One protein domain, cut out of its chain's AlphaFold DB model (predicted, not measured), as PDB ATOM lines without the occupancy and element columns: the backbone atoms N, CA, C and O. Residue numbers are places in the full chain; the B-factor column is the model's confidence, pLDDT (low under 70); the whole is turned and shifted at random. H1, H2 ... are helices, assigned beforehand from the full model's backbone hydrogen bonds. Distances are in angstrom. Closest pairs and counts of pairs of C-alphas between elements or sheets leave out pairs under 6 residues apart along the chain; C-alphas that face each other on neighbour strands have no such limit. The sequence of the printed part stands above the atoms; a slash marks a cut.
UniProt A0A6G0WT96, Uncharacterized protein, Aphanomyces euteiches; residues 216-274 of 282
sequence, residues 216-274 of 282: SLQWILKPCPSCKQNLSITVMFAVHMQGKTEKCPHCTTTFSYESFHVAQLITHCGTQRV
ATOM      1  N   SER A 216      -5.054 141.845 420.146       89.69
ATOM      2  CA  SER A 216      -6.498 141.892 419.925       89.69
ATOM      3  C   SER A 216      -6.892 141.091 418.685       89.69
ATOM      4  O   SER A 216      -6.107 140.960 417.739       89.69
ATOM      5  N   LEU A 217      -8.119 140.577 418.645       91.25
ATOM      6  CA  LEU A 217      -8.635 139.871 417.471       91.25
ATOM      7  C   LEU A 217      -8.658 140.786 416.244       91.25
ATOM      8  O   LEU A 217      -8.303 140.367 415.140       91.25
ATOM      9  N   GLN A 218      -8.999 142.060 416.450       91.50
ATOM     10  CA  GLN A 218      -8.932 143.072 415.401       91.50
ATOM     11  C   GLN A 218      -7.513 143.187 414.827       91.50
ATOM     12  O   GLN A 218      -7.348 143.213 413.612       91.50
ATOM     13  N   TRP A 219      -6.479 143.204 415.673       90.44
ATOM     14  CA  TRP A 219      -5.086 143.278 415.227       90.44
ATOM     15  C   TRP A 219      -4.663 142.059 414.399       90.44
ATOM     16  O   TRP A 219      -3.883 142.184 413.459       90.44
ATOM     17  N   ILE A 220      -5.194 140.883 414.734       90.81
ATOM     18  CA  ILE A 220      -4.888 139.621 414.055       90.81
ATOM     19  C   ILE A 220      -5.547 139.562 412.676       90.81
ATOM     20  O   ILE A 220      -4.902 139.179 411.704       90.81
ATOM     21  N   LEU A 221      -6.828 139.926 412.599       93.19
ATOM     22  CA  LEU A 221      -7.650 139.732 411.405       93.19
ATOM     23  C   LEU A 221      -7.595 140.897 410.414       93.19
ATOM     24  O   LEU A 221      -7.890 140.709 409.236       93.19
ATOM     25  N   LYS A 222      -7.220 142.096 410.869       94.00
ATOM     26  CA  LYS A 222      -7.148 143.286 410.017       94.00
ATOM     27  C   LYS A 222      -6.114 143.161 408.891       94.00
ATOM     28  O   LYS A 222      -6.479 143.476 407.763       94.00
ATOM     29  N   PRO A 223      -4.868 142.704 409.104       94.06
ATOM     30  CA  PRO A 223      -3.913 142.552 408.010       94.06
ATOM     31  C   PRO A 223      -4.132 141.242 407.240       94.06
ATOM     32  O   PRO A 223      -4.187 140.163 407.822       94.06
ATOM     33  N   CYS A 224      -4.154 141.306 405.907       94.50
ATOM     34  CA  CYS A 224      -4.182 140.121 405.051       94.50
ATOM     35  C   CYS A 224      -3.023 139.166 405.403       94.50
ATOM     36  O   CYS A 224      -1.874 139.617 405.470       94.50
ATOM     37  N   PRO A 225      -3.257 137.849 405.557       94.00
ATOM     38  CA  PRO A 225      -2.214 136.914 405.978       94.00
ATOM     39  C   PRO A 225      -1.024 136.869 405.007       94.00
ATOM     40  O   PRO A 225       0.109 136.690 405.462       94.00
ATOM     41  N   SER A 226      -1.259 137.108 403.711       92.44
ATOM     42  CA  SER A 226      -0.238 137.087 402.656       92.44
ATOM     43  C   SER A 226       0.453 138.439 402.451       92.44
ATOM     44  O   SER A 226       1.666 138.527 402.603       92.44
ATOM     45  N   CYS A 227      -0.293 139.499 402.117       93.62
ATOM     46  CA  CYS A 227       0.292 140.793 401.726       93.62
ATOM     47  C   CYS A 227       0.312 141.852 402.838       93.62
ATOM     48  O   CYS A 227       0.804 142.954 402.615       93.62
ATOM     49  N   LYS A 228      -0.240 141.537 404.017       92.88
ATOM     50  CA  LYS A 228      -0.323 142.407 405.204       92.88
ATOM     51  C   LYS A 228      -1.115 143.711 405.032       92.88
ATOM     52  O   LYS A 228      -1.186 144.487 405.976       92.88
ATOM     53  N   GLN A 229      -1.753 143.940 403.882       94.50
ATOM     54  CA  GLN A 229      -2.659 145.078 403.682       94.50
ATOM     55  C   GLN A 229      -3.950 144.919 404.486       94.50
ATOM     56  O   GLN A 229      -4.433 143.799 404.662       94.50
ATOM     57  N   ASN A 230      -4.511 146.036 404.951       95.69
ATOM     58  CA  ASN A 230      -5.705 146.029 405.792       95.69
ATOM     59  C   ASN A 230      -6.946 145.583 405.008       95.69
ATOM     60  O   ASN A 230      -7.241 146.093 403.931       95.69
ATOM     61  N   LEU A 231      -7.689 144.646 405.582       94.62
ATOM     62  CA  LEU A 231      -8.968 144.160 405.092       94.62
ATOM     63  C   LEU A 231     -10.104 145.037 405.627       94.62
ATOM     64  O   LEU A 231      -9.993 145.641 406.696       94.62
ATOM     65  N   SER A 232     -11.205 145.102 404.878       95.44
ATOM     66  CA  SER A 232     -12.425 145.760 405.343       95.44
ATOM     67  C   SER A 232     -13.148 144.907 406.383       95.44
ATOM     68  O   SER A 232     -13.012 143.678 406.399       95.44
ATOM     69  N   ILE A 233     -13.980 145.548 407.207       94.94
ATOM     70  CA  ILE A 233     -14.779 144.850 408.217       94.94
ATOM     71  C   ILE A 233     -15.685 143.780 407.601       94.94
ATOM     72  O   ILE A 233     -15.811 142.694 408.153       94.94
ATOM     73  N   THR A 234     -16.238 144.032 406.412       95.12
ATOM     74  CA  THR A 234     -17.085 143.076 405.686       95.12
ATOM     75  C   THR A 234     -16.335 141.785 405.366       95.12
ATOM     76  O   THR A 234     -16.864 140.694 405.566       95.12
ATOM     77  N   VAL A 235     -15.082 141.896 404.909       94.88
ATOM     78  CA  VAL A 235     -14.240 140.731 404.608       94.88
ATOM     79  C   VAL A 235     -13.846 140.011 405.898       94.88
ATOM     80  O   VAL A 235     -13.922 138.786 405.964       94.88
ATOM     81  N   MET A 236     -13.480 140.756 406.944       95.38
ATOM     82  CA  MET A 236     -13.168 140.179 408.256       95.38
ATOM     83  C   MET A 236     -14.365 139.406 408.830       95.38
ATOM     84  O   MET A 236     -14.208 138.267 409.261       95.38
ATOM     85  N   PHE A 237     -15.564 139.989 408.774       96.19
ATOM     86  CA  PHE A 237     -16.811 139.375 409.224       96.19
ATOM     87  C   PHE A 237     -17.148 138.110 408.429       96.19
ATOM     88  O   PHE A 237     -17.438 137.070 409.022       96.19
ATOM     89  N   ALA A 238     -17.059 138.163 407.096       95.44
ATOM     90  CA  ALA A 238     -17.305 137.010 406.234       95.44
ATOM     91  C   ALA A 238     -16.369 135.836 406.566       95.44
ATOM     92  O   ALA A 238     -16.812 134.694 406.689       95.44
ATOM     93  N   VAL A 239     -15.082 136.108 406.776       95.19
ATOM     94  CA  VAL A 239     -14.106 135.053 407.061       95.19
ATOM     95  C   VAL A 239     -14.238 134.520 408.488       95.19
ATOM     96  O   VAL A 239     -14.239 133.307 408.682       95.19
ATOM     97  N   HIS A 240     -14.372 135.395 409.485       95.12
ATOM     98  CA  HIS A 240     -14.390 135.001 410.897       95.12
ATOM     99  C   HIS A 240     -15.747 134.459 411.355       95.12
ATOM    100  O   HIS A 240     -15.808 133.397 411.966       95.12
ATOM    101  N   MET A 241     -16.837 135.169 411.059       94.56
ATOM    102  CA  MET A 241     -18.170 134.815 411.555       94.56
ATOM    103  C   MET A 241     -18.923 133.888 410.603       94.56
ATOM    104  O   MET A 241     -19.684 133.040 411.061       94.56
ATOM    105  N   GLN A 242     -18.731 134.036 409.287       93.69
ATOM    106  CA  GLN A 242     -19.424 133.203 408.291       93.69
ATOM    107  C   GLN A 242     -18.578 132.016 407.805       93.69
ATOM    108  O   GLN A 242     -19.081 131.195 407.041       93.69
ATOM    109  N   GLY A 243     -17.308 131.920 408.221       92.75
ATOM    110  CA  GLY A 243     -16.397 130.847 407.811       92.75
ATOM    111  C   GLY A 243     -16.112 130.822 406.307       92.75
ATOM    112  O   GLY A 243     -15.759 129.775 405.764       92.75
ATOM    113  N   LYS A 244     -16.313 131.946 405.610       94.56
ATOM    114  CA  LYS A 244     -16.107 132.031 404.166       94.56
ATOM    115  C   LYS A 244     -14.629 132.104 403.824       94.56
ATOM    116  O   LYS A 244     -13.797 132.592 404.588       94.56
ATOM    117  N   THR A 245     -14.330 131.646 402.620       95.94
ATOM    118  CA  THR A 245     -13.027 131.830 401.999       95.94
ATOM    119  C   THR A 245     -13.125 133.019 401.052       95.94
ATOM    120  O   THR A 245     -13.900 132.982 400.098       95.94
ATOM    121  N   GLU A 246     -12.329 134.053 401.300       95.88
ATOM    122  CA  GLU A 246     -12.377 135.319 400.567       95.88
ATOM    123  C   GLU A 246     -11.093 135.547 399.765       95.88
ATOM    124  O   GLU A 246     -10.038 134.974 400.052       95.88
ATOM    125  N   LYS A 247     -11.167 136.394 398.736       95.75
ATOM    126  CA  LYS A 247      -9.989 136.840 397.980       95.75
ATOM    127  C   LYS A 247      -9.554 138.213 398.456       95.75
ATOM    128  O   LYS A 247     -10.369 139.122 398.582       95.75
ATOM    129  N   CYS A 248      -8.255 138.388 398.676       95.62
ATOM    130  CA  CYS A 248      -7.724 139.688 399.060       95.62
ATOM    131  C   CYS A 248      -7.920 140.700 397.918       95.62
ATOM    132  O   CYS A 248      -7.459 140.432 396.807       95.62
ATOM    133  N   PRO A 249      -8.507 141.884 398.169       93.94
ATOM    134  CA  PRO A 249      -8.679 142.903 397.134       93.94
ATOM    135  C   PRO A 249      -7.345 143.474 396.625       93.94
ATOM    136  O   PRO A 249      -7.302 144.045 395.541       93.94
ATOM    137  N   HIS A 250      -6.252 143.303 397.379       94.56
ATOM    138  CA  HIS A 250      -4.933 143.838 397.033       94.56
ATOM    139  C   HIS A 250      -4.024 142.824 396.334       94.56
ATOM    140  O   HIS A 250      -3.424 143.146 395.315       94.56
ATOM    141  N   CYS A 251      -3.891 141.605 396.872       95.25
ATOM    142  CA  CYS A 251      -2.986 140.591 396.312       95.25
ATOM    143  C   CYS A 251      -3.704 139.454 395.587       95.25
ATOM    144  O   CYS A 251      -3.046 138.555 395.072       95.25
ATOM    145  N   THR A 252      -5.041 139.462 395.554       94.00
ATOM    146  CA  THR A 252      -5.914 138.450 394.923       94.00
ATOM    147  C   THR A 252      -5.794 137.026 395.475       94.00
ATOM    148  O   THR A 252      -6.561 136.146 395.086       94.00
ATOM    149  N   THR A 253      -4.881 136.800 396.423       94.44
ATOM    150  CA  THR A 253      -4.711 135.529 397.119       94.44
ATOM    151  C   THR A 253      -5.963 135.198 397.917       94.44
ATOM    152  O   THR A 253      -6.509 136.041 398.632       94.44
ATOM    153  N   THR A 254      -6.401 133.956 397.781       95.31
ATOM    154  CA  THR A 254      -7.519 133.386 398.523       95.31
ATOM    155  C   THR A 254      -7.073 133.029 399.942       95.31
ATOM    156  O   THR A 254      -6.021 132.415 400.111       95.31
ATOM    157  N   PHE A 255      -7.864 133.380 400.952       95.38
ATOM    158  CA  PHE A 255      -7.584 133.063 402.350       95.38
ATOM    159  C   PHE A 255      -8.857 132.683 403.110       95.38
ATOM    160  O   PHE A 255      -9.966 133.097 402.773       95.38
ATOM    161  N   SER A 256      -8.672 131.879 404.149       95.44
ATOM    162  CA  SER A 256      -9.699 131.460 405.104       95.44
ATOM    163  C   SER A 256      -9.283 131.853 406.521       95.44
ATOM    164  O   SER A 256      -8.166 132.332 406.733       95.44
ATOM    165  N   TYR A 257     -10.146 131.614 407.508       94.69
ATOM    166  CA  TYR A 257      -9.818 131.872 408.910       94.69
ATOM    167  C   TYR A 257      -8.539 131.131 409.353       94.69
ATOM    168  O   TYR A 257      -7.640 131.731 409.941       94.69
ATOM    169  N   GLU A 258      -8.365 129.878 408.921       94.06
ATOM    170  CA  GLU A 258      -7.157 129.075 409.178       94.06
ATOM    171  C   GLU A 258      -5.867 129.702 408.632       94.06
ATOM    172  O   GLU A 258      -4.779 129.513 409.179       94.06
ATOM    173  N   SER A 259      -5.967 130.510 407.572       93.12
ATOM    174  CA  SER A 259      -4.803 131.201 407.004       93.12
ATOM    175  C   SER A 259      -4.200 132.206 407.995       93.12
ATOM    176  O   SER A 259      -2.988 132.429 407.981       93.12
ATOM    177  N   PHE A 260      -5.014 132.783 408.885       92.00
ATOM    178  CA  PHE A 260      -4.541 133.676 409.944       92.00
ATOM    179  C   PHE A 260      -3.805 132.913 411.045       92.00
ATOM    180  O   PHE A 260      -2.752 133.371 411.487       92.00
ATOM    181  N   HIS A 261      -4.278 131.723 411.428       90.12
ATOM    182  CA  HIS A 261      -3.575 130.864 412.386       90.12
ATOM    183  C   HIS A 261      -2.194 130.451 411.872       90.12
ATOM    184  O   HIS A 261      -1.199 130.572 412.589       90.12
ATOM    185  N   VAL A 262      -2.107 130.047 410.601       89.56
ATOM    186  CA  VAL A 262      -0.822 129.731 409.961       89.56
ATOM    187  C   VAL A 262       0.095 130.960 409.937       89.56
ATOM    188  O   VAL A 262       1.271 130.856 410.283       89.56
ATOM    189  N   ALA A 263      -0.428 132.142 409.595       87.25
ATOM    190  CA  ALA A 263       0.358 133.377 409.583       87.25
ATOM    191  C   ALA A 263       0.883 133.770 410.979       87.25
ATOM    192  O   ALA A 263       2.030 134.215 411.102       87.25
ATOM    193  N   GLN A 264       0.084 133.583 412.034       84.75
ATOM    194  CA  GLN A 264       0.520 133.791 413.417       84.75
ATOM    195  C   GLN A 264       1.619 132.808 413.813       84.75
ATOM    196  O   GLN A 264       2.639 133.219 414.365       84.75
ATOM    197  N   LEU A 265       1.451 131.526 413.486       85.25
ATOM    198  CA  LEU A 265       2.437 130.496 413.792       85.25
ATOM    199  C   LEU A 265       3.770 130.763 413.086       85.25
ATOM    200  O   LEU A 265       4.817 130.688 413.718       85.25
ATOM    201  N   ILE A 266       3.747 131.167 411.812       85.06
ATOM    202  CA  ILE A 266       4.957 131.579 411.083       85.06
ATOM    203  C   ILE A 266       5.625 132.775 411.765       85.06
ATOM    204  O   ILE A 266       6.847 132.796 411.887       85.06
ATOM    205  N   THR A 267       4.847 133.747 412.242       80.38
ATOM    206  CA  THR A 267       5.393 134.921 412.942       80.38
ATOM    207  C   THR A 267       6.082 134.514 414.248       80.38
ATOM    208  O   THR A 267       7.197 134.956 414.505       80.38
ATOM    209  N   HIS A 268       5.474 133.621 415.034       73.38
ATOM    210  CA  HIS A 268       6.026 133.151 416.310       73.38
ATOM    211  C   HIS A 268       7.200 132.165 416.160       73.38
ATOM    212  O   HIS A 268       8.171 132.239 416.916       73.38
ATOM    213  N   CYS A 269       7.157 131.257 415.183       69.56
ATOM    214  CA  CYS A 269       8.231 130.289 414.929       69.56
ATOM    215  C   CYS A 269       9.383 130.886 414.107       69.56
ATOM    216  O   CYS A 269      10.536 130.497 414.286       69.56
ATOM    217  N   GLY A 270       9.106 131.862 413.240       57.25
ATOM    218  CA  GLY A 270      10.127 132.604 412.495       57.25
ATOM    219  C   GLY A 270      11.066 133.383 413.417       57.25
ATOM    220  O   GLY A 270      12.265 133.444 413.158       57.25
ATOM    221  N   THR A 271      10.560 133.880 414.550       51.53
ATOM    222  CA  THR A 271      11.371 134.525 415.594       51.53
ATOM    223  C   THR A 271      12.255 133.569 416.403       51.53
ATOM    224  O   THR A 271      13.206 134.029 417.026       51.53
ATOM    225  N   GLN A 272      12.011 132.251 416.387       47.34
ATOM    226  CA  GLN A 272      12.854 131.279 417.106       47.34
ATOM    227  C   GLN A 272      14.100 130.841 416.319       47.34
ATOM    228  O   GLN A 272      15.073 130.401 416.922       47.34
ATOM    229  N   ARG A 273      14.126 131.000 414.988       41.25
ATOM    230  CA  ARG A 273      15.252 130.553 414.141       41.25
ATOM    231  C   ARG A 273      16.472 131.486 414.108       41.25
ATOM    232  O   ARG A 273      17.422 131.178 413.401       41.25
ATOM    233  N   VAL A 274      16.487 132.590 414.859       43.47
ATOM    234  CA  VAL A 274      17.603 133.564 414.835       43.47
ATOM    235  C   VAL A 274      18.590 133.389 416.004       43.47
ATOM    236  O   VAL A 274      19.645 134.010 416.004       43.47
TER     237      VAL A 274
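This is residues 216 to 274 of the 282 residues of an uncharacterized protein of Aphanomyces euteiches (UniProt A0A6G0WT96). The long helix H3 begins in a small body made of the short helices H1 and H2 and two long looped links; its far half and the tail, residues 265 to 274, stick out as an arm. The printed part has 59 residues, with H1, H2 and H3 in that order; the class is all helix, though named helices hold 27 residues. It is compact, radius of gyration of the C-alphas 11.5 A, but elongated, spanning 37 by 22 by 16 A.

Find C-alpha 257 at (-9.818, 131.872, 408.910); from there H3, residues 257 to 270, runs 20.3 A. H2 is residues 233 to 240, 10.2 A. H1, residues 217 to 221, 6.1 A, begins at (-8.635, 139.871, 417.471).

H3, with residues 260 to 264 alone, only just touches H1, with 3 pairs of C-alphas within 8 A; the closest, Leu 221 and Phe 260, are 7.0 A apart. H2 is close to H3 but not clearly touching, C-alphas 239 and 257 being closest at 5.7 A, about perpendicular at 86 degrees. H2 is likewise close to H1 but not clearly touching, C-alphas 221 and 236 being closest at 6.4 A. Every O i to N i+4 pair is within hydrogen-bond range in H1 and H2, and 9 of 10 in H3.

The C-alphas farthest apart, Gln 242 and Val 274, are 37.6 A apart. The printed part has no cut, and both links are long. Residues 269 to 274 have pLDDT under 70.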